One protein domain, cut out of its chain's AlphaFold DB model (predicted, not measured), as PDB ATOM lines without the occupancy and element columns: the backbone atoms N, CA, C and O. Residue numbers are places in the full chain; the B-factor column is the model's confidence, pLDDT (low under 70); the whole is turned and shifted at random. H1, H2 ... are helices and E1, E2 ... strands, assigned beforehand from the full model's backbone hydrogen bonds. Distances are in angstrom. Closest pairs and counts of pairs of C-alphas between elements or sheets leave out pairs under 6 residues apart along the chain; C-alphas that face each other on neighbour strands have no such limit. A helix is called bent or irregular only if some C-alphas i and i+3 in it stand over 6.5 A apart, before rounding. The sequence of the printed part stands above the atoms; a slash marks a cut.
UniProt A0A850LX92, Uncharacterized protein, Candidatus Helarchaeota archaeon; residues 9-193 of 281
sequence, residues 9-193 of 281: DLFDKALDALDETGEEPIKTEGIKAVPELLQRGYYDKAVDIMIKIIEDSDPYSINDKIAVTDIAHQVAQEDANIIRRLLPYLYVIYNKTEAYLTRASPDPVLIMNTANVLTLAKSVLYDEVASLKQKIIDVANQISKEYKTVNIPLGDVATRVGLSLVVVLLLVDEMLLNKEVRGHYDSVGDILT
ATOM      1  N   ASP A   9     216.805 185.144 248.882       77.88
ATOM      2  CA  ASP A   9     216.093 185.254 250.158       77.88
ATOM      3  C   ASP A   9     214.763 184.478 250.270       77.88
ATOM      4  O   ASP A   9     214.499 183.980 251.348       77.88
ATOM      5  N   LEU A  10     213.903 184.318 249.245       71.75
ATOM      6  CA  LEU A  10     212.673 183.501 249.430       71.75
ATOM      7  C   LEU A  10     212.997 182.001 249.498       71.75
ATOM      8  O   LEU A  10     212.428 181.271 250.307       71.75
ATOM      9  N   PHE A  11     213.891 181.541 248.625       72.00
ATOM     10  CA  PHE A  11     214.324 180.148 248.614       72.00
ATOM     11  C   PHE A  11     215.198 179.851 249.826       72.00
ATOM     12  O   PHE A  11     214.975 178.846 250.487       72.00
ATOM     13  N   ASP A  12     216.120 180.757 250.143       78.25
ATOM     14  CA  ASP A  12     216.978 180.669 251.316       78.25
ATOM     15  C   ASP A  12     216.126 180.698 252.584       78.25
ATOM     16  O   ASP A  12     216.256 179.794 253.386       78.25
ATOM     17  N   LYS A  13     215.124 181.582 252.708       78.56
ATOM     18  CA  LYS A  13     214.162 181.539 253.827       78.56
ATOM     19  C   LYS A  13     213.394 180.231 253.905       78.56
ATOM     20  O   LYS A  13     213.165 179.750 255.004       78.56
ATOM     21  N   ALA A  14     212.969 179.669 252.774       72.62
ATOM     22  CA  ALA A  14     212.269 178.388 252.761       72.62
ATOM     23  C   ALA A  14     213.198 177.218 253.133       72.62
ATOM     24  O   ALA A  14     212.754 176.274 253.782       72.62
ATOM     25  N   LEU A  15     214.473 177.262 252.739       72.88
ATOM     26  CA  LEU A  15     215.468 176.256 253.109       72.88
ATOM     27  C   LEU A  15     215.924 176.400 254.559       72.88
ATOM     28  O   LEU A  15     215.935 175.394 255.258       72.88
ATOM     29  N   ASP A  16     216.256 177.615 254.989       76.31
ATOM     30  CA  ASP A  16     216.611 177.976 256.363       76.31
ATOM     31  C   ASP A  16     215.481 177.576 257.300       76.31
ATOM     32  O   ASP A  16     215.718 176.947 258.326       76.31
ATOM     33  N   ALA A  17     214.236 177.832 256.885       68.69
ATOM     34  CA  ALA A  17     213.068 177.308 257.556       68.69
ATOM     35  C   ALA A  17     213.162 175.776 257.695       68.69
ATOM     36  O   ALA A  17     213.173 175.238 258.795       68.69
ATOM     37  N   LEU A  18     213.295 175.035 256.600       66.94
ATOM     38  CA  LEU A  18     213.342 173.570 256.673       66.94
ATOM     39  C   LEU A  18     214.534 173.008 257.478       66.94
ATOM     40  O   LEU A  18     214.418 171.903 258.007       66.94
ATOM     41  N   ASP A  19     215.646 173.740 257.575       67.50
ATOM     42  CA  ASP A  19     216.859 173.322 258.288       67.50
ATOM     43  C   ASP A  19     216.851 173.725 259.785       67.50
ATOM     44  O   ASP A  19     217.543 173.102 260.599       67.50
ATOM     45  N   GLU A  20     216.032 174.703 260.191       65.81
ATOM     46  CA  GLU A  20     215.804 175.064 261.594       65.81
ATOM     47  C   GLU A  20     214.909 174.022 262.288       65.81
ATOM     48  O   GLU A  20     213.677 174.054 262.271       65.81
ATOM     49  N   THR A  21     215.555 173.051 262.934       52.00
ATOM     50  CA  THR A  21     214.895 171.980 263.682       52.00
ATOM     51  C   THR A  21     214.032 172.535 264.826       52.00
ATOM     52  O   THR A  21     214.558 172.803 265.908       52.00
ATOM     53  N   GLY A  22     212.706 172.625 264.648       50.00
ATOM     54  CA  GLY A  22     211.794 172.432 265.785       50.00
ATOM     55  C   GLY A  22     210.492 173.229 265.904       50.00
ATOM     56  O   GLY A  22     209.804 172.989 266.894       50.00
ATOM     57  N   GLU A  23     210.091 174.109 264.979       52.53
ATOM     58  CA  GLU A  23     208.822 174.855 265.136       52.53
ATOM     59  C   GLU A  23     207.831 174.652 263.963       52.53
ATOM     60  O   GLU A  23     208.146 174.905 262.806       52.53
ATOM     61  N   GLU A  24     206.585 174.239 264.258       56.09
ATOM     62  CA  GLU A  24     205.447 174.114 263.312       56.09
ATOM     63  C   GLU A  24     205.256 175.259 262.280       56.09
ATOM     64  O   GLU A  24     204.924 174.953 261.129       56.09
ATOM     65  N   PRO A  25     205.425 176.564 262.604       53.19
ATOM     66  CA  PRO A  25     205.211 177.652 261.635       53.19
ATOM     67  C   PRO A  25     206.097 177.572 260.382       53.19
ATOM     68  O   PRO A  25     205.742 178.109 259.333       53.19
ATOM     69  N   ILE A  26     207.216 176.868 260.477       53.44
ATOM     70  CA  ILE A  26     208.317 176.900 259.526       53.44
ATOM     71  C   ILE A  26     208.072 175.978 258.307       53.44
ATOM     72  O   ILE A  26     208.341 176.361 257.167       53.44
ATOM     73  N   LYS A  27     207.424 174.819 258.491       67.44
ATOM     74  CA  LYS A  27     207.032 173.916 257.379       67.44
ATOM     75  C   LYS A  27     205.922 174.510 256.504       67.44
ATOM     76  O   LYS A  27     205.865 174.283 255.293       67.44
ATOM     77  N   THR A  28     205.078 175.349 257.110       75.06
ATOM     78  CA  THR A  28     203.969 176.029 256.430       75.06
ATOM     79  C   THR A  28     204.470 177.051 255.397       75.06
ATOM     80  O   THR A  28     203.848 177.215 254.347       75.06
ATOM     81  N   GLU A  29     205.584 177.737 255.672       81.00
ATOM     82  CA  GLU A  29     206.224 178.678 254.735       81.00
ATOM     83  C   GLU A  29     206.774 177.942 253.504       81.00
ATOM     84  O   GLU A  29     206.499 178.345 252.373       81.00
ATOM     85  N   GLY A  30     207.456 176.808 253.711       83.94
ATOM     86  CA  GLY A  30     207.990 175.979 252.626       83.94
ATOM     87  C   GLY A  30     206.906 175.521 251.646       83.94
ATOM     88  O   GLY A  30     207.036 175.721 250.440       83.94
ATOM     89  N   ILE A  31     205.786 174.994 252.151       88.19
ATOM     90  CA  ILE A  31     204.652 174.565 251.307       88.19
ATOM     91  C   ILE A  31     204.057 175.740 250.529       88.19
ATOM     92  O   ILE A  31     203.748 175.600 249.346       88.19
ATOM     93  N   LYS A  32     203.907 176.909 251.165       89.50
ATOM     94  CA  LYS A  32     203.376 178.117 250.511       89.50
ATOM     95  C   LYS A  32     204.298 178.637 249.407       89.50
ATOM     96  O   LYS A  32     203.797 179.184 248.426       89.50
ATOM     97  N   ALA A  33     205.610 178.448 249.542       89.88
ATOM     98  CA  ALA A  33     206.585 178.862 248.538       89.88
ATOM     99  C   ALA A  33     206.532 177.997 247.266       89.88
ATOM    100  O   ALA A  33     206.795 178.505 246.175       89.88
ATOM    101  N   VAL A  34     206.159 176.711 247.367       92.69
ATOM    102  CA  VAL A  34     206.169 175.781 246.221       92.69
ATOM    103  C   VAL A  34     205.302 176.283 245.051       92.69
ATOM    104  O   VAL A  34     205.847 176.418 243.954       92.69
ATOM    105  N   PRO A  35     204.005 176.632 245.217       94.12
ATOM    106  CA  PRO A  35     203.196 177.161 244.115       94.12
ATOM    107  C   PRO A  35     203.767 178.434 243.480       94.12
ATOM    108  O   PRO A  35     203.705 178.593 242.263       94.12
ATOM    109  N   GLU A  36     204.342 179.335 244.282       91.88
ATOM    110  CA  GLU A  36     204.938 180.576 243.777       91.88
ATOM    111  C   GLU A  36     206.187 180.299 242.927       91.88
ATOM    112  O   GLU A  36     206.351 180.885 241.854       91.88
ATOM    113  N   LEU A  37     207.044 179.373 243.364       91.12
ATOM    114  CA  LEU A  37     208.219 178.940 242.606       91.12
ATOM    115  C   LEU A  37     207.819 178.278 241.282       91.12
ATOM    116  O   LEU A  37     208.400 178.598 240.243       91.12
ATOM    117  N   LEU A  38     206.793 177.420 241.299       93.25
ATOM    118  CA  LEU A  38     206.264 176.758 240.102       93.25
ATOM    119  C   LEU A  38     205.716 177.766 239.082       93.25
ATOM    120  O   LEU A  38     206.081 177.704 237.910       93.25
ATOM    121  N   GLN A  39     204.911 178.744 239.520       93.38
ATOM    122  CA  GLN A  39     204.362 179.797 238.647       93.38
ATOM    123  C   GLN A  39     205.447 180.640 237.962       93.38
ATOM    124  O   GLN A  39     205.221 181.207 236.893       93.38
ATOM    125  N   ARG A  40     206.625 180.735 238.582       89.94
ATOM    126  CA  ARG A  40     207.774 181.502 238.089       89.94
ATOM    127  C   ARG A  40     208.772 180.658 237.289       89.94
ATOM    128  O   ARG A  40     209.755 181.211 236.807       89.94
ATOM    129  N   GLY A  41     208.535 179.353 237.145       91.69
ATOM    130  CA  GLY A  41     209.414 178.431 236.420       91.69
ATOM    131  C   GLY A  41     210.639 177.949 237.207       91.69
ATOM    132  O   GLY A  41     211.536 177.346 236.623       91.69
ATOM    133  N   TYR A  42     210.699 178.174 238.525       91.75
ATOM    134  CA  TYR A  42     211.780 177.687 239.395       91.75
ATOM    135  C   TYR A  42     211.537 176.236 239.835       91.75
ATOM    136  O   TYR A  42     211.446 175.927 241.024       91.75
ATOM    137  N   TYR A  43     211.419 175.344 238.855       94.00
ATOM    138  CA  TYR A  43     211.013 173.955 239.058       94.00
ATOM    139  C   TYR A  43     211.954 173.165 239.975       94.00
ATOM    140  O   TYR A  43     211.481 172.527 240.911       94.00
ATOM    141  N   ASP A  44     213.272 173.253 239.768       91.62
ATOM    142  CA  ASP A  44     214.245 172.503 240.576       91.62
ATOM    143  C   ASP A  44     214.170 172.873 242.062       91.62
ATOM    144  O   ASP A  44     214.080 171.993 242.914       91.62
ATOM    145  N   LYS A  45     214.111 174.176 242.362       90.19
ATOM    146  CA  LYS A  45     213.985 174.702 243.729       90.19
ATOM    147  C   LYS A  45     212.677 174.254 244.390       90.19
ATOM    148  O   LYS A  45     212.674 173.858 245.553       90.19
ATOM    149  N   ALA A  46     211.567 174.295 243.648       93.31
ATOM    150  CA  ALA A  46     210.275 173.812 244.132       93.31
ATOM    151  C   ALA A  46     210.325 172.312 244.467       93.31
ATOM    152  O   ALA A  46     209.818 171.888 245.504       93.31
ATOM    153  N   VAL A  47     210.969 171.510 243.612       94.00
ATOM    154  CA  VAL A  47     211.131 170.068 243.825       94.00
ATOM    155  C   VAL A  47     212.040 169.760 245.010       94.00
ATOM    156  O   VAL A  47     211.704 168.871 245.785       94.00
ATOM    157  N   ASP A  48     213.123 170.509 245.209       90.12
ATOM    158  CA  ASP A  48     214.008 170.333 246.368       90.12
ATOM    159  C   ASP A  48     213.256 170.549 247.693       90.12
ATOM    160  O   ASP A  48     213.387 169.747 248.619       90.12
ATOM    161  N   ILE A  49     212.401 171.575 247.761       90.19
ATOM    162  CA  ILE A  49     211.530 171.826 248.921       90.19
ATOM    163  C   ILE A  49     210.550 170.664 249.130       90.19
ATOM    164  O   ILE A  49     210.401 170.173 250.250       90.19
ATOM    165  N   MET A  50     209.909 170.181 248.061       93.31
ATOM    166  CA  MET A  50     208.994 169.036 248.137       93.31
ATOM    167  C   MET A  50     209.698 167.760 248.626       93.31
ATOM    168  O   MET A  50     209.132 167.035 249.444       93.31
ATOM    169  N   ILE A  51     210.928 167.496 248.168       91.88
ATOM    170  CA  ILE A  51     211.743 166.363 248.634       91.88
ATOM    171  C   ILE A  51     212.027 166.502 250.129       91.88
ATOM    172  O   ILE A  51     211.751 165.561 250.869       91.88
ATOM    173  N   LYS A  52     212.496 167.673 250.587       89.31
ATOM    174  CA  LYS A  52     212.770 167.923 252.012       89.31
ATOM    175  C   LYS A  52     211.535 167.674 252.891       89.31
ATOM    176  O   LYS A  52     211.642 167.010 253.917       89.31
ATOM    177  N   ILE A  53     210.356 168.140 252.470       88.56
ATOM    178  CA  ILE A  53     209.093 167.915 253.202       88.56
ATOM    179  C   ILE A  53     208.725 166.422 253.244       88.56
ATOM    180  O   ILE A  53     208.234 165.923 254.256       88.56
ATOM    181  N   ILE A  54     208.954 165.682 252.155       88.88
ATOM    182  CA  ILE A  54     208.703 164.237 252.122       88.88
ATOM    183  C   ILE A  54     209.676 163.471 253.028       88.88
ATOM    184  O   ILE A  54     209.249 162.548 253.730       88.88
ATOM    185  N   GLU A  55     210.959 163.834 253.001       85.62
ATOM    186  CA  GLU A  55     212.021 163.200 253.789       85.62
ATOM    187  C   GLU A  55     211.890 163.461 255.293       85.62
ATOM    188  O   GLU A  55     212.434 162.689 256.087       85.62
ATOM    189  N   ASP A  56     211.150 164.498 255.694       83.00
ATOM    190  CA  ASP A  56     210.942 164.825 257.097       83.00
ATOM    191  C   ASP A  56     210.357 163.632 257.871       83.00
ATOM    192  O   ASP A  56     209.283 163.092 257.576       83.00
ATOM    193  N   SER A  57     211.107 163.206 258.883       66.69
ATOM    194  CA  SER A  57     210.787 162.067 259.740       66.69
ATOM    195  C   SER A  57     209.665 162.340 260.745       66.69
ATOM    196  O   SER A  57     209.191 161.400 261.382       66.69
ATOM    197  N   ASP A  58     209.231 163.595 260.892       77.31
ATOM    198  CA  ASP A  58     208.182 163.968 261.836       77.31
ATOM    199  C   ASP A  58     206.831 163.316 261.465       77.31
ATOM    200  O   ASP A  58     206.256 163.640 260.420       77.31
ATOM    201  N   PRO A  59     206.270 162.420 262.299       63.19
ATOM    202  CA  PRO A  59     204.980 161.786 262.028       63.19
ATOM    203  C   PRO A  59     203.804 162.777 262.015       63.19
ATOM    204  O   PRO A  59     202.757 162.455 261.451       63.19
ATOM    205  N   TYR A  60     203.956 163.975 262.592       69.56
ATOM    206  CA  TYR A  60     202.930 165.022 262.575       69.56
ATOM    207  C   TYR A  60     202.895 165.816 261.254       69.56
ATOM    208  O   TYR A  60     201.925 166.525 260.996       69.56
ATOM    209  N   SER A  61     203.874 165.620 260.361       79.81
ATOM    210  CA  SER A  61     203.950 166.257 259.029       79.81
ATOM    211  C   SER A  61     203.015 165.644 257.969       79.81
ATOM    212  O   SER A  61     203.166 165.893 256.774       79.81
ATOM    213  N   ILE A  62     202.041 164.811 258.356       85.00
ATOM    214  CA  ILE A  62     201.200 164.098 257.381       85.00
ATOM    215  C   ILE A  62     200.423 165.050 256.461       85.00
ATOM    216  O   ILE A  62     200.343 164.809 255.259       85.00
ATOM    217  N   ASN A  63     199.920 166.162 257.004       88.44
ATOM    218  CA  ASN A  63     199.206 167.177 256.228       88.44
ATOM    219  C   ASN A  63     200.128 167.871 255.218       88.44
ATOM    220  O   ASN A  63     199.708 168.151 254.097       88.44
ATOM    221  N   ASP A  64     201.389 168.083 255.589       89.00
ATOM    222  CA  ASP A  64     202.402 168.695 254.732       89.00
ATOM    223  C   ASP A  64     202.732 167.781 253.550       89.00
ATOM    224  O   ASP A  64     202.764 168.212 252.397       89.00
ATOM    225  N   LYS A  65     202.877 166.479 253.819       90.44
ATOM    226  CA  LYS A  65     203.077 165.453 252.788       90.44
ATOM    227  C   LYS A  65     201.870 165.349 251.863       90.44
ATOM    228  O   LYS A  65     202.052 165.287 250.650       90.44
ATOM    229  N   ILE A  66     200.648 165.387 252.402       91.25
ATOM    230  CA  ILE A  66     199.420 165.418 251.592       91.25
ATOM    231  C   ILE A  66     199.439 166.637 250.663       91.25
ATOM    232  O   ILE A  66     199.315 166.457 249.450       91.25
ATOM    233  N   ALA A  67     199.704 167.835 251.192       92.88
ATOM    234  CA  ALA A  67     199.776 169.063 250.402       92.88
ATOM    235  C   ALA A  67     200.837 168.983 249.291       92.88
ATOM    236  O   ALA A  67     200.561 169.335 248.144       92.88
ATOM    237  N   VAL A  68     202.029 168.457 249.590       93.38
ATOM    238  CA  VAL A  68     203.078 168.233 248.584       93.38
ATOM    239  C   VAL A  68     202.624 167.245 247.511       93.38
ATOM    240  O   VAL A  68     202.837 167.501 246.327       93.38
ATOM    241  N   THR A  69     201.965 166.142 247.877       94.38
ATOM    242  CA  THR A  69     201.462 165.179 246.880       94.38
ATOM    243  C   THR A  69     200.330 165.734 246.018       94.38
ATOM    244  O   THR A  69     200.273 165.410 244.833       94.38
ATOM    245  N   ASP A  70     199.482 166.612 246.559       95.38
ATOM    246  CA  ASP A  70     198.463 167.329 245.786       95.38
ATOM    247  C   ASP A  70     199.097 168.284 244.772       95.38
ATOM    248  O   ASP A  70     198.698 168.312 243.604       95.38
ATOM    249  N   ILE A  71     200.117 169.039 245.191       95.56
ATOM    250  CA  ILE A  71     200.867 169.927 244.299       95.56
ATOM    251  C   ILE A  71     201.576 169.106 243.216       95.56
ATOM    252  O   ILE A  71     201.449 169.411 242.031       95.56
ATOM    253  N   ALA A  72     202.268 168.028 243.590       96.38
ATOM    254  CA  ALA A  72     202.933 167.141 242.640       96.38
ATOM    255  C   ALA A  72     201.944 166.544 241.627       96.38
ATOM    256  O   ALA A  72     202.281 166.411 240.453       96.38
ATOM    257  N   HIS A  73     200.717 166.227 242.050       96.31
ATOM    258  CA  HIS A  73     199.664 165.739 241.161       96.31
ATOM    259  C   HIS A  73     199.255 166.794 240.133       96.31
ATOM    260  O   HIS A  73     199.173 166.468 238.950       96.31
ATOM    261  N   GLN A  74     199.063 168.049 240.550       95.44
ATOM    262  CA  GLN A  74     198.759 169.156 239.633       95.44
ATOM    263  C   GLN A  74     199.894 169.374 238.625       95.44
ATOM    264  O   GLN A  74     199.646 169.430 237.425       95.44
ATOM    265  N   VAL A  75     201.146 169.401 239.087       95.69
ATOM    266  CA  VAL A  75     202.313 169.570 238.206       95.69
ATOM    267  C   VAL A  75     202.451 168.400 237.227       95.69
ATOM    268  O   VAL A  75     202.728 168.609 236.049       95.69
ATOM    269  N   ALA A  76     202.206 167.165 237.674       95.06
ATOM    270  CA  ALA A  76     202.279 165.979 236.820       95.06
ATOM    271  C   ALA A  76     201.213 165.951 235.712       95.06
ATOM    272  O   ALA A  76     201.428 165.300 234.690       95.06
ATOM    273  N   GLN A  77     200.071 166.624 235.908       95.25
ATOM    274  CA  GLN A  77     199.049 166.780 234.866       95.25
ATOM    275  C   GLN A  77     199.514 167.700 233.732       95.25
ATOM    276  O   GLN A  77     199.075 167.522 232.597       95.25
ATOM    277  N   GLU A  78     200.386 168.664 234.034       95.06
ATOM    278  CA  GLU A  78     200.959 169.582 233.051       95.06
ATOM    279  C   GLU A  78     202.186 168.965 232.366       95.06
ATOM    280  O   GLU A  78     202.203 168.814 231.145       95.06
ATOM    281  N   ASP A  79     203.196 168.573 233.151       96.12
ATOM    282  CA  ASP A  79     204.402 167.896 232.672       96.12
ATOM    283  C   ASP A  79     205.062 167.068 233.788       96.12
ATOM    284  O   ASP A  79     205.709 167.583 234.704       96.12
ATOM    285  N   ALA A  80     204.962 165.743 233.677       95.19
ATOM    286  CA  ALA A  80     205.563 164.806 234.623       95.19
ATOM    287  C   ALA A  80     207.101 164.900 234.717       95.19
ATOM    288  O   ALA A  80     207.671 164.462 235.720       95.19
ATOM    289  N   ASN A  81     207.792 165.467 233.720       95.31
ATOM    290  CA  ASN A  81     209.248 165.641 233.777       95.31
ATOM    291  C   ASN A  81     209.675 166.665 234.829       95.31
ATOM    292  O   ASN A  81     210.770 166.538 235.376       95.31
ATOM    293  N   ILE A  82     208.814 167.637 235.151       95.75
ATOM    294  CA  ILE A  82     209.090 168.655 236.170       95.75
ATOM    295  C   ILE A  82     209.337 167.995 237.529       95.75
ATOM    296  O   ILE A  82     210.276 168.349 238.234       95.75
ATOM    297  N   ILE A  83     208.542 166.981 237.880       95.69
ATOM    298  CA  ILE A  83     208.646 166.282 239.167       95.69
ATOM    299  C   ILE A  83     209.537 165.038 239.113       95.69
ATOM    300  O   ILE A  83     209.536 164.252 240.056       95.69
ATOM    301  N   ARG A  84     210.311 164.833 238.041       95.62
ATOM    302  CA  ARG A  84     211.110 163.615 237.827       95.62
ATOM    303  C   ARG A  84     211.971 163.239 239.039       95.62
ATOM    304  O   ARG A  84     211.974 162.082 239.444       95.62
ATOM    305  N   ARG A  85     212.638 164.220 239.659       94.31
ATOM    306  CA  ARG A  85     213.498 164.023 240.847       94.31
ATOM    307  C   ARG A  85     212.716 163.667 242.121       94.31
ATOM    308  O   ARG A  85     213.283 163.066 243.024       94.31
ATOM    309  N   LEU A  86     211.426 164.000 242.186       95.00
ATOM    310  CA  LEU A  86     210.526 163.683 243.301       95.00
ATOM    311  C   LEU A  86     209.986 162.243 243.221       95.00
ATOM    312  O   LEU A  86     209.632 161.649 244.237       95.00
ATOM    313  N   LEU A  87     209.916 161.661 242.019       94.50
ATOM    314  CA  LEU A  87     209.277 160.360 241.785       94.50
ATOM    315  C   LEU A  87     209.836 159.198 242.627       94.50
ATOM    316  O   LEU A  87     209.022 158.425 243.138       94.50
ATOM    317  N   PRO A  88     211.159 159.055 242.846       91.56
ATOM    318  CA  PRO A  88     211.693 157.993 243.701       91.56
ATOM    319  C   PRO A  88     211.172 158.085 245.140       91.56
ATOM    320  O   PRO A  88     210.857 157.072 245.754       91.56
ATOM    321  N   TYR A  89     211.005 159.301 245.656       92.00
ATOM    322  CA  TYR A  89     210.490 159.562 247.000       92.00
ATOM    323  C   TYR A  89     209.013 159.198 247.140       92.00
ATOM    324  O   TYR A  89     208.600 158.557 248.105       92.00
ATOM    325  N   LEU A  90     208.216 159.544 246.130       92.31
ATOM    326  CA  LEU A  90     206.809 159.157 246.058       92.31
ATOM    327  C   LEU A  90     206.648 157.640 245.909       92.31
ATOM    328  O   LEU A  90     205.787 157.038 246.546       92.31
ATOM    329  N   TYR A  91     207.515 156.997 245.126       90.31
ATOM    330  CA  TYR A  91     207.547 155.542 245.004       90.31
ATOM    331  C   TYR A  91     207.818 154.867 246.356       90.31
ATOM    332  O   TYR A  91     207.153 153.889 246.704       90.31
ATOM    333  N   VAL A  92     208.741 155.416 247.147       84.88
ATOM    334  CA  VAL A  92     209.013 154.965 248.517       84.88
ATOM    335  C   VAL A  92     207.779 155.091 249.410       84.88
ATOM    336  O   VAL A  92     207.394 154.106 250.047       84.88
ATOM    337  N   ILE A  93     207.132 156.265 249.421       85.81
ATOM    338  CA  ILE A  93     205.902 156.490 250.193       85.81
ATOM    339  C   ILE A  93     204.843 155.452 249.821       85.81
ATOM    340  O   ILE A  93     204.235 154.872 250.716       85.81
ATOM    341  N   TYR A  94     204.637 155.194 248.529       88.12
ATOM    342  CA  TYR A  94     203.596 154.289 248.043       88.12
ATOM    343  C   TYR A  94     203.843 152.816 248.401       88.12
ATOM    344  O   TYR A  94     202.907 152.119 248.782       88.12
ATOM    345  N   ASN A  95     205.083 152.326 248.290       80.88
ATOM    346  CA  ASN A  95     205.369 150.892 248.444       80.88
ATOM    347  C   ASN A  95     205.677 150.458 249.884       80.88
ATOM    348  O   ASN A  95     205.541 149.278 250.202       80.88
ATOM    349  N   LYS A  96     206.139 151.363 250.755       71.94
ATOM    350  CA  LYS A  96     206.666 151.010 252.091       71.94
ATOM    351  C   LYS A  96     205.960 151.722 253.233       71.94
ATOM    352  O   LYS A  96     206.516 151.871 254.320       71.94
ATOM    353  N   THR A  97     204.717 152.117 253.019       62.22
ATOM    354  CA  THR A  97     203.989 152.938 253.978       62.22
ATOM    355  C   THR A  97     203.733 152.238 255.320       62.22
ATOM    356  O   THR A  97     203.652 152.915 256.338       62.22
ATOM    357  N   GLU A  98     203.738 150.900 255.369       53.31
ATOM    358  CA  GLU A  98     203.718 150.136 256.632       53.31
ATOM    359  C   GLU A  98     205.073 150.088 257.369       53.31
ATOM    360  O   GLU A  98     205.099 149.939 258.589       53.31
ATOM    361  N   ALA A  99     206.202 150.199 256.660       55.03
ATOM    362  CA  ALA A  99     207.543 150.074 257.243       55.03
ATOM    363  C   ALA A  99     208.141 151.427 257.672       55.03
ATOM    364  O   ALA A  99     208.920 151.471 258.622       55.03
ATOM    365  N   TYR A 100     207.773 152.517 256.986       51.94
ATOM    366  CA  TYR A 100     208.274 153.873 257.259       51.94
ATOM    367  C   TYR A 100     207.489 154.616 258.340       51.94
ATOM    368  O   TYR A 100     208.060 155.389 259.106       51.94
ATOM    369  N   LEU A 101     206.180 154.381 258.422       53.22
ATOM    370  CA  LEU A 101     205.335 154.993 259.436       53.22
ATOM    371  C   LEU A 101     205.303 154.063 260.636       53.22
ATOM    372  O   LEU A 101     204.507 153.132 260.722       53.22
ATOM    373  N   THR A 102     206.217 154.289 261.572       50.16
ATOM    374  CA  THR A 102     206.260 153.572 262.842       50.16
ATOM    375  C   THR A 102     204.865 153.539 263.490       50.16
ATOM    376  O   THR A 102     204.425 154.517 264.088       50.16
ATOM    377  N   ARG A 103     204.191 152.383 263.408       53.38
ATOM    378  CA  ARG A 103     202.979 151.975 264.154       53.38
ATOM    379  C   ARG A 103     201.622 152.585 263.764       53.38
ATOM    380  O   ARG A 103     200.635 152.201 264.391       53.38
ATOM    381  N   ALA A 104     201.522 153.446 262.754       61.19
ATOM    382  CA  ALA A 104     200.234 153.960 262.276       61.19
ATOM    383  C   ALA A 104     199.952 153.474 260.851       61.19
ATOM    384  O   ALA A 104     200.845 153.475 260.007       61.19
ATOM    385  N   SER A 105     198.705 153.064 260.592       66.75
ATOM    386  CA  SER A 105     198.244 152.830 259.222       66.75
ATOM    387  C   SER A 105     198.523 154.088 258.391       66.75
ATOM    388  O   SER A 105     198.259 155.187 258.884       66.75
ATOM    389  N   PRO A 106     199.008 153.944 257.151       77.38
ATOM    390  CA  PRO A 106     199.166 155.058 256.225       77.38
ATOM    391  C   PRO A 106     197.898 155.886 256.123       77.38
ATOM    392  O   PRO A 106     196.804 155.313 256.085       77.38
ATOM    393  N   ASP A 107     198.037 157.206 256.020       87.44
ATOM    394  CA  ASP A 107     196.889 158.041 255.694       87.44
ATOM    395  C   ASP A 107     196.397 157.690 254.274       87.44
ATOM    396  O   ASP A 107     197.180 157.743 253.317       87.44
ATOM    397  N   PRO A 108     195.121 157.300 254.105       89.81
ATOM    398  CA  PRO A 108     194.603 156.864 252.813       89.81
ATOM    399  C   PRO A 108     194.619 157.977 251.758       89.81
ATOM    400  O   PRO A 108     194.731 157.670 250.570       89.81
ATOM    401  N   VAL A 109     194.536 159.250 252.162       91.44
ATOM    402  CA  VAL A 109     194.611 160.399 251.250       91.44
ATOM    403  C   VAL A 109     196.017 160.511 250.682       91.44
ATOM    404  O   VAL A 109     196.172 160.594 249.466       91.44
ATOM    405  N   LEU A 110     197.044 160.409 251.533       90.56
ATOM    406  CA  LEU A 110     198.435 160.426 251.078       90.56
ATOM    407  C   LEU A 110     198.709 159.289 250.084       90.56
ATOM    408  O   LEU A 110     199.300 159.521 249.027       90.56
ATOM    409  N   ILE A 111     198.254 158.070 250.390       91.06
ATOM    410  CA  ILE A 111     198.411 156.911 249.496       91.06
ATOM    411  C   ILE A 111     197.733 157.155 248.151       91.06
ATOM    412  O   ILE A 111     198.343 156.928 247.107       91.06
ATOM    413  N   MET A 112     196.480 157.612 248.172       93.56
ATOM    414  CA  MET A 112     195.700 157.856 246.964       93.56
ATOM    415  C   MET A 112     196.342 158.944 246.097       93.56
ATOM    416  O   MET A 112     196.512 158.740 244.895       93.56
ATOM    417  N   ASN A 113     196.753 160.064 246.695       93.06
ATOM    418  CA  ASN A 113     197.419 161.150 245.983       93.06
ATOM    419  C   ASN A 113     198.727 160.677 245.355       93.06
ATOM    420  O   ASN A 113     198.947 160.864 244.160       93.06
ATOM    421  N   THR A 114     199.553 159.976 246.131       93.38
ATOM    422  CA  THR A 114     200.809 159.400 245.644       93.38
ATOM    423  C   THR A 114     200.559 158.446 244.473       93.38
ATOM    424  O   THR A 114     201.211 158.554 243.438       93.38
ATOM    425  N   ALA A 115     199.570 157.555 244.582       94.00
ATOM    426  CA  ALA A 115     199.207 156.625 243.514       94.00
ATOM    427  C   ALA A 115     198.785 157.347 242.222       94.00
ATOM    428  O   ALA A 115     199.173 156.932 241.126       94.00
ATOM    429  N   ASN A 116     198.025 158.440 242.345       94.81
ATOM    430  CA  ASN A 116     197.605 159.257 241.209       94.81
ATOM    431  C   ASN A 116     198.812 159.904 240.517       94.81
ATOM    432  O   ASN A 116     198.939 159.791 239.297       94.81
ATOM    433  N   VAL A 117     199.741 160.492 241.284       95.38
ATOM    434  CA  VAL A 117     200.988 161.061 240.742       95.38
ATOM    435  C   VAL A 117     201.792 159.998 239.995       95.38
ATOM    436  O   VAL A 117     202.151 160.195 238.835       95.38
ATOM    437  N   LEU A 118     202.038 158.845 240.627       94.25
ATOM    438  CA  LEU A 118     202.820 157.757 240.029       94.25
ATOM    439  C   LEU A 118     202.148 157.181 238.774       94.25
ATOM    440  O   LEU A 118     202.837 156.752 237.851       94.25
ATOM    441  N   THR A 119     200.815 157.187 238.715       95.38
ATOM    442  CA  THR A 119     200.065 156.742 237.532       95.38
ATOM    443  C   THR A 119     200.238 157.708 236.363       95.38
ATOM    444  O   THR A 119     200.493 157.257 235.246       95.38
ATOM    445  N   LEU A 120     200.144 159.020 236.606       94.12
ATOM    446  CA  LEU A 120     200.375 160.037 235.575       94.12
ATOM    447  C   LEU A 120     201.827 160.031 235.090       94.12
ATOM    448  O   LEU A 120     202.085 160.102 233.891       94.12
ATOM    449  N   ALA A 121     202.773 159.882 236.014       94.12
ATOM    450  CA  ALA A 121     204.201 159.912 235.732       94.12
ATOM    451  C   ALA A 121     204.796 158.532 235.404       94.12
ATOM    452  O   ALA A 121     206.012 158.374 235.434       94.12
ATOM    453  N   LYS A 122     203.975 157.518 235.099       94.56
ATOM    454  CA  LYS A 122     204.401 156.109 235.044       94.56
ATOM    455  C   LYS A 122     205.606 155.849 234.134       94.56
ATOM    456  O   LYS A 122     206.504 155.109 234.525       94.56
ATOM    457  N   SER A 123     205.638 156.425 232.932       93.25
ATOM    458  CA  SER A 123     206.776 156.261 232.015       93.25
ATOM    459  C   SER A 123     208.047 156.908 232.568       93.25
ATOM    460  O   SER A 123     209.077 156.247 232.653       93.25
ATOM    461  N   VAL A 124     207.947 158.162 233.016       93.81
ATOM    462  CA  VAL A 124     209.064 158.928 233.592       93.81
ATOM    463  C   VAL A 124     209.597 158.249 234.855       93.81
ATOM    464  O   VAL A 124     210.806 158.164 235.046       93.81
ATOM    465  N   LEU A 125     208.701 157.710 235.684       92.31
ATOM    466  CA  LEU A 125     209.032 156.958 236.889       92.31
ATOM    467  C   LEU A 125     209.884 155.734 236.561       92.31
ATOM    468  O   LEU A 125     210.905 155.536 237.208       92.31
ATOM    469  N   TYR A 126     209.485 154.908 235.588       92.06
ATOM    470  CA  TYR A 126     210.250 153.702 235.265       92.06
ATOM    471  C   TYR A 126     211.636 154.023 234.718       92.06
ATOM    472  O   TYR A 126     212.606 153.399 235.147       92.06
ATOM    473  N   ASP A 127     211.731 155.001 233.817       93.19
ATOM    474  CA  ASP A 127     213.014 155.423 233.258       93.19
ATOM    475  C   ASP A 127     213.930 155.982 234.355       93.19
ATOM    476  O   ASP A 127     215.116 155.649 234.416       93.19
ATOM    477  N   GLU A 128     213.376 156.786 235.268       93.44
ATOM    478  CA  GLU A 128     214.136 157.364 236.371       93.44
ATOM    479  C   GLU A 128     214.572 156.313 237.391       93.44
ATOM    480  O   GLU A 128     215.745 156.260 237.754       93.44
ATOM    481  N   VAL A 129     213.670 155.427 237.814       92.25
ATOM    482  CA  VAL A 129     213.993 154.343 238.750       92.25
ATOM    483  C   VAL A 129     215.045 153.410 238.150       92.25
ATOM    484  O   VAL A 129     216.001 153.060 238.840       92.25
ATOM    485  N   ALA A 130     214.935 153.046 236.869       93.94
ATOM    486  CA  ALA A 130     215.937 152.222 236.194       93.94
ATOM    487  C   ALA A 130     217.308 152.919 236.132       93.94
ATOM    488  O   ALA A 130     218.331 152.309 236.447       93.94
ATOM    489  N   SER A 131     217.329 154.211 235.786       95.50
ATOM    490  CA  SER A 131     218.543 155.037 235.778       95.50
ATOM    491  C   SER A 131     219.199 155.107 237.164       95.50
ATOM    492  O   SER A 131     220.408 154.905 237.300       95.50
ATOM    493  N   LEU A 132     218.407 155.328 238.216       95.88
ATOM    494  CA  LEU A 132     218.897 155.395 239.593       95.88
ATOM    495  C   LEU A 132     219.422 154.053 240.096       95.88
ATOM    496  O   LEU A 132     220.490 154.019 240.706       95.88
ATOM    497  N   LYS A 133     218.727 152.950 239.807       96.12
ATOM    498  CA  LYS A 133     219.200 151.594 240.114       96.12
ATOM    499  C   LYS A 133     220.562 151.330 239.471       96.12
ATOM    500  O   LYS A 133     221.494 150.924 240.164       96.12
ATOM    501  N   GLN A 134     220.726 151.662 238.188       97.25
ATOM    502  CA  GLN A 134     222.019 151.526 237.512       97.25
ATOM    503  C   GLN A 134     223.104 152.393 238.166       97.25
ATOM    504  O   GLN A 134     224.201 151.908 238.438       97.25
ATOM    505  N   LYS A 135     222.789 153.651 238.500       97.75
ATOM    506  CA  LYS A 135     223.721 154.555 239.189       97.75
ATOM    507  C   LYS A 135     224.146 154.010 240.560       97.75
ATOM    508  O   LYS A 135     225.322 154.097 240.907       97.75
ATOM    509  N   ILE A 136     223.221 153.423 241.325       97.62
ATOM    510  CA  ILE A 136     223.516 152.762 242.606       97.62
ATOM    511  C   ILE A 136     224.470 151.579 242.397       97.62
ATOM    512  O   ILE A 136     225.457 151.465 243.124       97.62
ATOM    513  N   ILE A 137     224.215 150.732 241.394       96.94
ATOM    514  CA  ILE A 137     225.078 149.591 241.049       96.94
ATOM    515  C   ILE A 137     226.494 150.066 240.712       96.94
ATOM    516  O   ILE A 137     227.473 149.524 241.232       96.94
ATOM    517  N   ASP A 138     226.616 151.092 239.875       97.31
ATOM    518  CA  ASP A 138     227.908 151.629 239.446       97.31
ATOM    519  C   ASP A 138     228.708 152.185 240.633       97.31
ATOM    520  O   ASP A 138     229.893 151.875 240.791       97.31
ATOM    521  N   VAL A 139     228.049 152.941 241.519       98.19
ATOM    522  CA  VAL A 139     228.656 153.488 242.741       98.19
ATOM    523  C   VAL A 139     229.059 152.378 243.714       98.19
ATOM    524  O   VAL A 139     230.177 152.402 244.234       98.19
ATOM    525  N   ALA A 140     228.205 151.377 243.939       97.44
ATOM    526  CA  ALA A 140     228.525 150.237 244.798       97.44
ATOM    527  C   ALA A 140     229.741 149.454 244.270       97.44
ATOM    528  O   ALA A 140     230.655 149.129 245.033       97.44
ATOM    529  N   ASN A 141     229.813 149.221 242.956       95.38
ATOM    530  CA  ASN A 141     230.964 148.584 242.313       95.38
ATOM    531  C   ASN A 141     232.237 149.437 242.415       95.38
ATOM    532  O   ASN A 141     233.332 148.902 242.617       95.38
ATOM    533  N   GLN A 142     232.114 150.763 242.307       96.81
ATOM    534  CA  GLN A 142     233.232 151.682 242.508       96.81
ATOM    535  C   GLN A 142     233.777 151.589 243.938       96.81
ATOM    536  O   GLN A 142     234.985 151.419 244.098       96.81
ATOM    537  N   ILE A 143     232.908 151.641 244.955       96.69
ATOM    538  CA  ILE A 143     233.280 151.488 246.374       96.69
ATOM    539  C   ILE A 143     233.947 150.125 246.594       96.69
ATOM    540  O   ILE A 143     235.033 150.049 247.171       96.69
ATOM    541  N   SER A 144     233.356 149.049 246.064       95.00
ATOM    542  CA  SER A 144     233.917 147.697 246.159       95.00
ATOM    543  C   SER A 144     235.352 147.635 245.631       95.00
ATOM    544  O   SER A 144     236.249 147.106 246.294       95.00
ATOM    545  N   LYS A 145     235.593 148.230 244.456       94.44
ATOM    546  CA  LYS A 145     236.908 148.278 243.812       94.44
ATOM    547  C   LYS A 145     237.901 149.161 244.567       94.44
ATOM    548  O   LYS A 145     239.059 148.769 244.710       94.44
ATOM    549  N   GLU A 146     237.467 150.337 245.015       95.75
ATOM    550  CA  GLU A 146     238.277 151.326 245.733       95.75
ATOM    551  C   GLU A 146     238.812 150.750 247.049       95.75
ATOM    552  O   GLU A 146     240.019 150.782 247.297       95.75
ATOM    553  N   TYR A 147     237.935 150.128 247.840       95.00
ATOM    554  CA  TYR A 147     238.278 149.606 249.165       95.00
ATOM    555  C   TYR A 147     238.602 148.108 249.185       95.00
ATOM    556  O   TYR A 147     238.912 147.562 250.242       95.00
ATOM    557  N   LYS A 148     238.556 147.426 248.030       92.38
ATOM    558  CA  LYS A 148     238.747 145.966 247.901       92.38
ATOM    559  C   LYS A 148     237.860 145.175 248.872       92.38
ATOM    560  O   LYS A 148     238.313 144.226 249.512       92.38
ATOM    561  N   THR A 149     236.599 145.581 248.976       93.38
ATOM    562  CA  THR A 149     235.608 145.030 249.907       93.38
ATOM    563  C   THR A 149     234.377 144.539 249.155       93.38
ATOM    564  O   THR A 149     234.045 145.045 248.085       93.38
ATOM    565  N   VAL A 150     233.685 143.557 249.725       94.50
ATOM    566  CA  VAL A 150     232.338 143.155 249.289       94.50
ATOM    567  C   VAL A 150     231.243 143.774 250.157       94.50
ATOM    568  O   VAL A 150     230.091 143.762 249.753       94.50
ATOM    569  N   ASN A 151     231.602 144.337 251.312       96.19
ATOM    570  CA  ASN A 151     230.686 144.998 252.237       96.19
ATOM    571  C   ASN A 151     230.649 146.490 251.902       96.19
ATOM    572  O   ASN A 151     231.655 147.179 252.088       96.19
ATOM    573  N   ILE A 152     229.518 146.959 251.381       98.00
ATOM    574  CA  ILE A 152     229.318 148.312 250.860       98.00
ATOM    575  C   ILE A 152     228.409 149.086 251.822       98.00
ATOM    576  O   ILE A 152     227.223 148.759 251.906       98.00
ATOM    577  N   PRO A 153     228.920 150.105 252.538       97.75
ATOM    578  CA  PRO A 153     228.077 150.978 253.353       97.75
ATOM    579  C   PRO A 153     227.092 151.745 252.462       97.75
ATOM    580  O   PRO A 153     227.501 152.487 251.567       97.75
ATOM    581  N   LEU A 154     225.787 151.591 252.689       97.56
ATOM    582  CA  LEU A 154     224.766 152.241 251.859       97.56
ATOM    583  C   LEU A 154     224.664 153.748 252.116       97.56
ATOM    584  O   LEU A 154     224.236 154.478 251.226       97.56
ATOM    585  N   GLY A 155     225.151 154.239 253.262       96.62
ATOM    586  CA  GLY A 155     225.339 155.675 253.504       96.62
ATOM    587  C   GLY A 155     226.323 156.326 252.522       96.62
ATOM    588  O   GLY A 155     226.059 157.414 252.001       96.62
ATOM    589  N   ASP A 156     227.416 155.633 252.184       97.69
ATOM    590  CA  ASP A 156     228.394 156.113 251.198       97.69
ATOM    591  C   ASP A 156     227.793 156.114 249.789       97.69
ATOM    592  O   ASP A 156     228.015 157.042 249.006       97.69
ATOM    593  N   VAL A 157     226.996 155.087 249.473       97.88
ATOM    594  CA  VAL A 157     226.253 155.007 248.211       97.88
ATOM    595  C   VAL A 157     225.270 156.172 248.104       97.88
ATOM    596  O   VAL A 157     225.300 156.890 247.109       97.88
ATOM    597  N   ALA A 158     224.451 156.403 249.130       96.44
ATOM    598  CA  ALA A 158     223.477 157.493 249.179       96.44
ATOM    599  C   ALA A 158     224.131 158.860 248.959       96.44
ATOM    600  O   ALA A 158     223.717 159.610 248.072       96.44
ATOM    601  N   THR A 159     225.237 159.120 249.660       96.44
ATOM    602  CA  THR A 159     226.012 160.360 249.522       96.44
ATOM    603  C   THR A 159     226.542 160.553 248.097       96.44
ATOM    604  O   THR A 159     226.407 161.632 247.526       96.44
ATOM    605  N   ARG A 160     227.122 159.510 247.483       97.62
ATOM    606  CA  ARG A 160     227.684 159.587 246.118       97.62
ATOM    607  C   ARG A 160     226.605 159.654 245.030       97.62
ATOM    608  O   ARG A 160     226.835 160.238 243.972       97.62
ATOM    609  N   VAL A 161     225.440 159.052 245.261       96.44
ATOM    610  CA  VAL A 161     224.307 159.091 244.323       96.44
ATOM    611  C   VAL A 161     223.537 160.413 244.438       96.44
ATOM    612  O   VAL A 161     222.987 160.858 243.427       96.44
ATOM    613  N   GLY A 162     223.569 161.064 245.604       93.81
ATOM    614  CA  GLY A 162     222.828 162.294 245.891       93.81
ATOM    615  C   GLY A 162     221.360 162.025 246.227       93.81
ATOM    616  O   GLY A 162     220.487 162.732 245.738       93.81
ATOM    617  N   LEU A 163     221.092 160.967 246.994       92.94
ATOM    618  CA  LEU A 163     219.760 160.588 247.480       92.94
ATOM    619  C   LEU A 163     219.817 160.398 248.994       92.94
ATOM    620  O   LEU A 163     220.894 160.142 249.541       92.94
ATOM    621  N   SER A 164     218.672 160.426 249.675       91.12
ATOM    622  CA  SER A 164     218.641 159.938 251.054       91.12
ATOM    623  C   SER A 164     218.902 158.440 251.126       91.12
ATOM    624  O   SER A 164     218.555 157.661 250.230       91.12
ATOM    625  N   LEU A 165     219.482 158.033 252.257       91.94
ATOM    626  CA  LEU A 165     219.718 156.631 252.592       91.94
ATOM    627  C   LEU A 165     218.437 155.807 252.432       91.94
ATOM    628  O   LEU A 165     218.457 154.763 251.796       91.94
ATOM    629  N   VAL A 166     217.313 156.344 252.907       88.19
ATOM    630  CA  VAL A 166     215.956 155.806 252.755       88.19
ATOM    631  C   VAL A 166     215.661 155.307 251.338       88.19
ATOM    632  O   VAL A 166     215.307 154.144 251.144       88.19
ATOM    633  N   VAL A 167     215.815 156.179 250.339       91.19
ATOM    634  CA  VAL A 167     215.507 155.850 248.943       91.19
ATOM    635  C   VAL A 167     216.460 154.776 248.430       91.19
ATOM    636  O   VAL A 167     216.021 153.821 247.788       91.19
ATOM    637  N   VAL A 168     217.750 154.883 248.761       95.00
ATOM    638  CA  VAL A 168     218.751 153.879 248.376       95.00
ATOM    639  C   VAL A 168     218.433 152.511 248.969       95.00
ATOM    640  O   VAL A 168     218.454 151.532 248.229       95.00
ATOM    641  N   LEU A 169     218.096 152.425 250.259       92.44
ATOM    642  CA  LEU A 169     217.749 151.163 250.920       92.44
ATOM    643  C   LEU A 169     216.599 150.453 250.202       92.44
ATOM    644  O   LEU A 169     216.638 149.242 250.002       92.44
ATOM    645  N   LEU A 170     215.584 151.208 249.784       90.25
ATOM    646  CA  LEU A 170     214.393 150.654 249.149       90.25
ATOM    647  C   LEU A 170     214.637 150.208 247.717       90.25
ATOM    648  O   LEU A 170     214.200 149.122 247.340       90.25
ATOM    649  N   LEU A 171     215.390 150.996 246.952       93.56
ATOM    650  CA  LEU A 171     215.822 150.577 245.625       93.56
ATOM    651  C   LEU A 171     216.738 149.348 245.710       93.56
ATOM    652  O   LEU A 171     216.617 148.453 244.882       93.56
ATOM    653  N   VAL A 172     217.616 149.261 246.716       95.38
ATOM    654  CA  VAL A 172     218.475 148.086 246.943       95.38
ATOM    655  C   VAL A 172     217.660 146.846 247.295       95.38
ATOM    656  O   VAL A 172     217.905 145.792 246.714       95.38
ATOM    657  N   ASP A 173     216.678 146.961 248.184       91.75
ATOM    658  CA  ASP A 173     215.777 145.860 248.540       91.75
ATOM    659  C   ASP A 173     215.013 145.341 247.306       91.75
ATOM    660  O   ASP A 173     214.984 144.139 247.032       91.75
ATOM    661  N   GLU A 174     214.487 146.252 246.483       91.12
ATOM    662  CA  GLU A 174     213.827 145.907 245.222       91.12
ATOM    663  C   GLU A 174     214.793 145.237 244.225       91.12
ATOM    664  O   GLU A 174     214.462 144.211 243.627       91.12
ATOM    665  N   MET A 175     216.012 145.767 244.071       95.19
ATOM    666  CA  MET A 175     217.049 145.188 243.206       95.19
ATOM    667  C   MET A 175     217.465 143.782 243.654       95.19
ATOM    668  O   MET A 175     217.704 142.918 242.806       95.19
ATOM    669  N   LEU A 176     217.547 143.530 244.965       93.69
ATOM    670  CA  LEU A 176     217.833 142.206 245.522       93.69
ATOM    671  C   LEU A 176     216.680 141.232 245.245       93.69
ATOM    672  O   LEU A 176     216.920 140.109 244.794       93.69
ATOM    673  N   LEU A 177     215.432 141.672 245.439       89.94
ATOM    674  CA  LEU A 177     214.236 140.877 245.151       89.94
ATOM    675  C   LEU A 177     214.156 140.485 243.666       89.94
ATOM    676  O   LEU A 177     213.903 139.322 243.336       89.94
ATOM    677  N   ASN A 178     214.443 141.435 242.774       91.06
ATOM    678  CA  ASN A 178     214.442 141.239 241.323       91.06
ATOM    679  C   ASN A 178     215.719 140.564 240.791       91.06
ATOM    680  O   ASN A 178     215.793 140.248 239.602       91.06
ATOM    681  N   LYS A 179     216.714 140.305 241.653       92.50
ATOM    682  CA  LYS A 179     218.030 139.738 241.298       92.50
ATOM    683  C   LYS A 179     218.828 140.594 240.305       92.50
ATOM    684  O   LYS A 179     219.668 140.064 239.576       92.50
ATOM    685  N   GLU A 180     218.579 141.899 240.287       93.75
ATOM    686  CA  GLU A 180     219.365 142.894 239.547       93.75
ATOM    687  C   GLU A 180     220.755 143.055 240.187       93.75
ATOM    688  O   GLU A 180     221.763 143.189 239.495       93.75
ATOM    689  N   VAL A 181     220.814 142.931 241.519       94.25
ATOM    690  CA  VAL A 181     222.045 142.824 242.310       94.25
ATOM    691  C   VAL A 181     222.058 141.477 243.026       94.25
ATOM    692  O   VAL A 181     221.039 141.019 243.540       94.25
ATOM    693  N   ARG A 182     223.223 140.822 243.071       92.44
ATOM    694  CA  ARG A 182     223.431 139.604 243.866       92.44
ATOM    695  C   ARG A 182     224.138 139.975 245.159       92.44
ATOM    696  O   ARG A 182     225.223 140.551 245.119       92.44
ATOM    697  N   GLY A 183     223.540 139.634 246.289       93.69
ATOM    698  CA  GLY A 183     224.055 140.030 247.589       93.69
ATOM    699  C   GLY A 183     223.063 139.775 248.710       93.69
ATOM    700  O   GLY A 183     222.027 139.142 248.512       93.69
ATOM    701  N   HIS A 184     223.386 140.302 249.882       94.31
ATOM    702  CA  HIS A 184     222.447 140.430 250.989       94.31
ATOM    703  C   HIS A 184     222.578 141.809 251.622       94.31
ATOM    704  O   HIS A 184     223.650 142.411 251.606       94.31
ATOM    705  N   TYR A 185     221.476 142.287 252.182       93.62
ATOM    706  CA  TYR A 185     221.412 143.543 252.910       93.62
ATOM    707  C   TYR A 185     221.360 143.265 254.418       93.62
ATOM    708  O   TYR A 185     220.513 142.497 254.877       93.62
ATOM    709  N   ASP A 186     222.279 143.866 255.171       92.88
ATOM    710  CA  ASP A 186     222.258 143.921 256.631       92.88
ATOM    711  C   ASP A 186     221.611 145.236 257.073       92.88
ATOM    712  O   ASP A 186     222.212 146.307 256.962       92.88
ATOM    713  N   SER A 187     220.385 145.137 257.588       88.88
ATOM    714  CA  SER A 187     219.585 146.284 258.018       88.88
ATOM    715  C   SER A 187     220.036 146.933 259.319       88.88
ATOM    716  O   SER A 187     219.547 148.008 259.646       88.88
ATOM    717  N   VAL A 188     220.916 146.291 260.092       89.38
ATOM    718  CA  VAL A 188     221.445 146.881 261.329       89.38
ATOM    719  C   VAL A 188     222.651 147.760 261.020       89.38
ATOM    720  O   VAL A 188     222.832 148.800 261.649       89.38
ATOM    721  N   GLY A 189     223.484 147.332 260.071       91.94
ATOM    722  CA  GLY A 189     224.671 148.073 259.651       91.94
ATOM    723  C   GLY A 189     224.448 149.028 258.479       91.94
ATOM    724  O   GLY A 189     225.371 149.765 258.142       91.94
ATOM    725  N   ASP A 190     223.282 148.981 257.829       95.25
ATOM    726  CA  ASP A 190     223.035 149.587 256.518       95.25
ATOM    727  C   ASP A 190     224.097 149.166 255.478       95.25
ATOM    728  O   ASP A 190     224.630 149.977 254.716       95.25
ATOM    729  N   ILE A 191     224.450 147.873 255.467       96.56
ATOM    730  CA  ILE A 191     225.520 147.315 254.626       96.56
ATOM    731  C   ILE A 191     224.920 146.425 253.540       96.56
ATOM    732  O   ILE A 191     224.223 145.451 253.822       96.56
ATOM    733  N   LEU A 192     225.257 146.709 252.283       97.44
ATOM    734  CA  LEU A 192     225.040 145.801 251.162       97.44
ATOM    735  C   LEU A 192     226.282 144.932 250.965       97.44
ATOM    736  O   LEU A 192     227.333 145.416 250.548       97.44
ATOM    737  N   THR A 193     226.159 143.635 251.215       96.31
ATOM    738  CA  THR A 193     227.213 142.668 250.910       96.31
ATOM    739  C   THR A 193     227.012 142.121 249.505       96.31
ATOM    740  O   THR A 193     226.106 141.320 249.270       96.31
TER     741      THR A 193
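AT A GLANCE: This is residues 9 to 193 of the 281 residues of an uncharacterized protein of Candidatus Helarchaeota archaeon (UniProt A0A850LX92). Two lobes are joined by one long helix, H8: the larger lobe is an up-and-down bundle of H1 to H4 with H7 packed on H4, and the smaller holds H9, H10 and a small three-stranded sheet at the far end of H8. H5 sits between the lobes, in contact with H3 and H7 on the one hand and with H8 and H10 on the other. The printed part has 185 residues with ten named helices and three named strands, in the order H1 H2 H3 H4 H5 H6 H7 H8 E1 H9 H10 E2 E3, and is mostly helix. The sheet has the order E1, E3, E2 and is antiparallel throughout. The whole is compact, with a radius of gyration of the C-alphas of 17.0 A and spans of 48 by 35 by 34 A.

HOW THE PARTS SIT: In the sheet, E3, residues 191 to 193, is the inner strand, between the edge strands E1, residues 151 to 153, and E2, residues 183 to 186. E1 and E3 are antiparallel at 153 degrees, with N 152 and O 192 2.8 A apart, within hydrogen-bond range. E2 and E3 form an antiparallel hairpin at 156 degrees, with N 186 and O 191 at 2.8 A. E1, the helices H9, residues 154 to 161, and H10, residues 165 to 177, and E2 make a split strand-helix-strand unit, two strands running the same way with E3 between them, and its crossover is right-handed. H8, residues 122 to 147, only grazes the sheet with residues 139 to 144. H9 and H10 also only graze it, with residues 154 to 157 and 169 to 176. H8 touches H10 about perpendicular at 86 degrees, with the C-alphas of Lys 133 and Leu 171 closest at 6.5 A. H5, residues 84 to 95, touches H8 about perpendicular at 89 degrees, closest at the C-alphas of Leu 87 and Leu 125, 6.0 A. With residues 85 to 89 alone H5 touches H3, residues 43 to 55, at a shallow tilt of 22 degrees, closest at the C-alphas of Ile 51 and Leu 86, 6.1 A. H3 is in the bundle, where each helix runs against the one before it, with H1, residues 9 to 19, H2, residues 24 to 39, and H4, residues 59 to 79. H1 and H2 form a hairpin at a steep tilt of 41 degrees, closest at the C-alphas of Ala 14 and Gly 30, 4.9 A. H7, residues 108 to 120, touches H4 at a shallow tilt of 24 degrees, the same way, closest at the C-alphas of His 73 and Val 117, 4.9 A. H6, residues 97 to 100, is close to H5 but not clearly touching, at 7.9 A between the C-alphas of Ile 93 and Tyr 100. Every O i to N i+4 pair is within hydrogen-bond range in H1, H3, H7, H8, H9 and H10, against 7 of 12 in H2, 14 of 17 in H4 and 6 of 8 in H5; H6 is too short for such a pair, and its one O i to N i+3 pair is not within range.

IN THESE COORDINATES: H1 begins at C-alpha 9, (216.093, 185.254, 250.158). H8 is 37.3 A long, from C-alpha 122 at (204.401, 156.109, 235.044) to C-alpha 147 at (238.278, 149.606, 249.165). H4 measures 30.0 A, H2 25.3 A, H7 18.5 A, H3 and H10 18.3 A, H5 17.5 A. H4 is irregular, with C-alphas 60 and 63 7.7 A apart, and has a kink of 26 degrees near residue 66; H5 is only just irregular, with C-alphas 85 and 88 6.9 A apart. E3 ends at C-alpha 193, (227.213, 142.668, 250.910).

THE WHOLE: The two C-alphas farthest apart, those of Gln 39 and Lys 148, are 49.1 A from each other. The printed part has no cut and no long link; the link from H6 to H7 is short, the others tight. Mean pLDDT of the printed part is 87.6, and it is under 70 at residues 17 to 27, 57, 59 to 60 and 97 to 105.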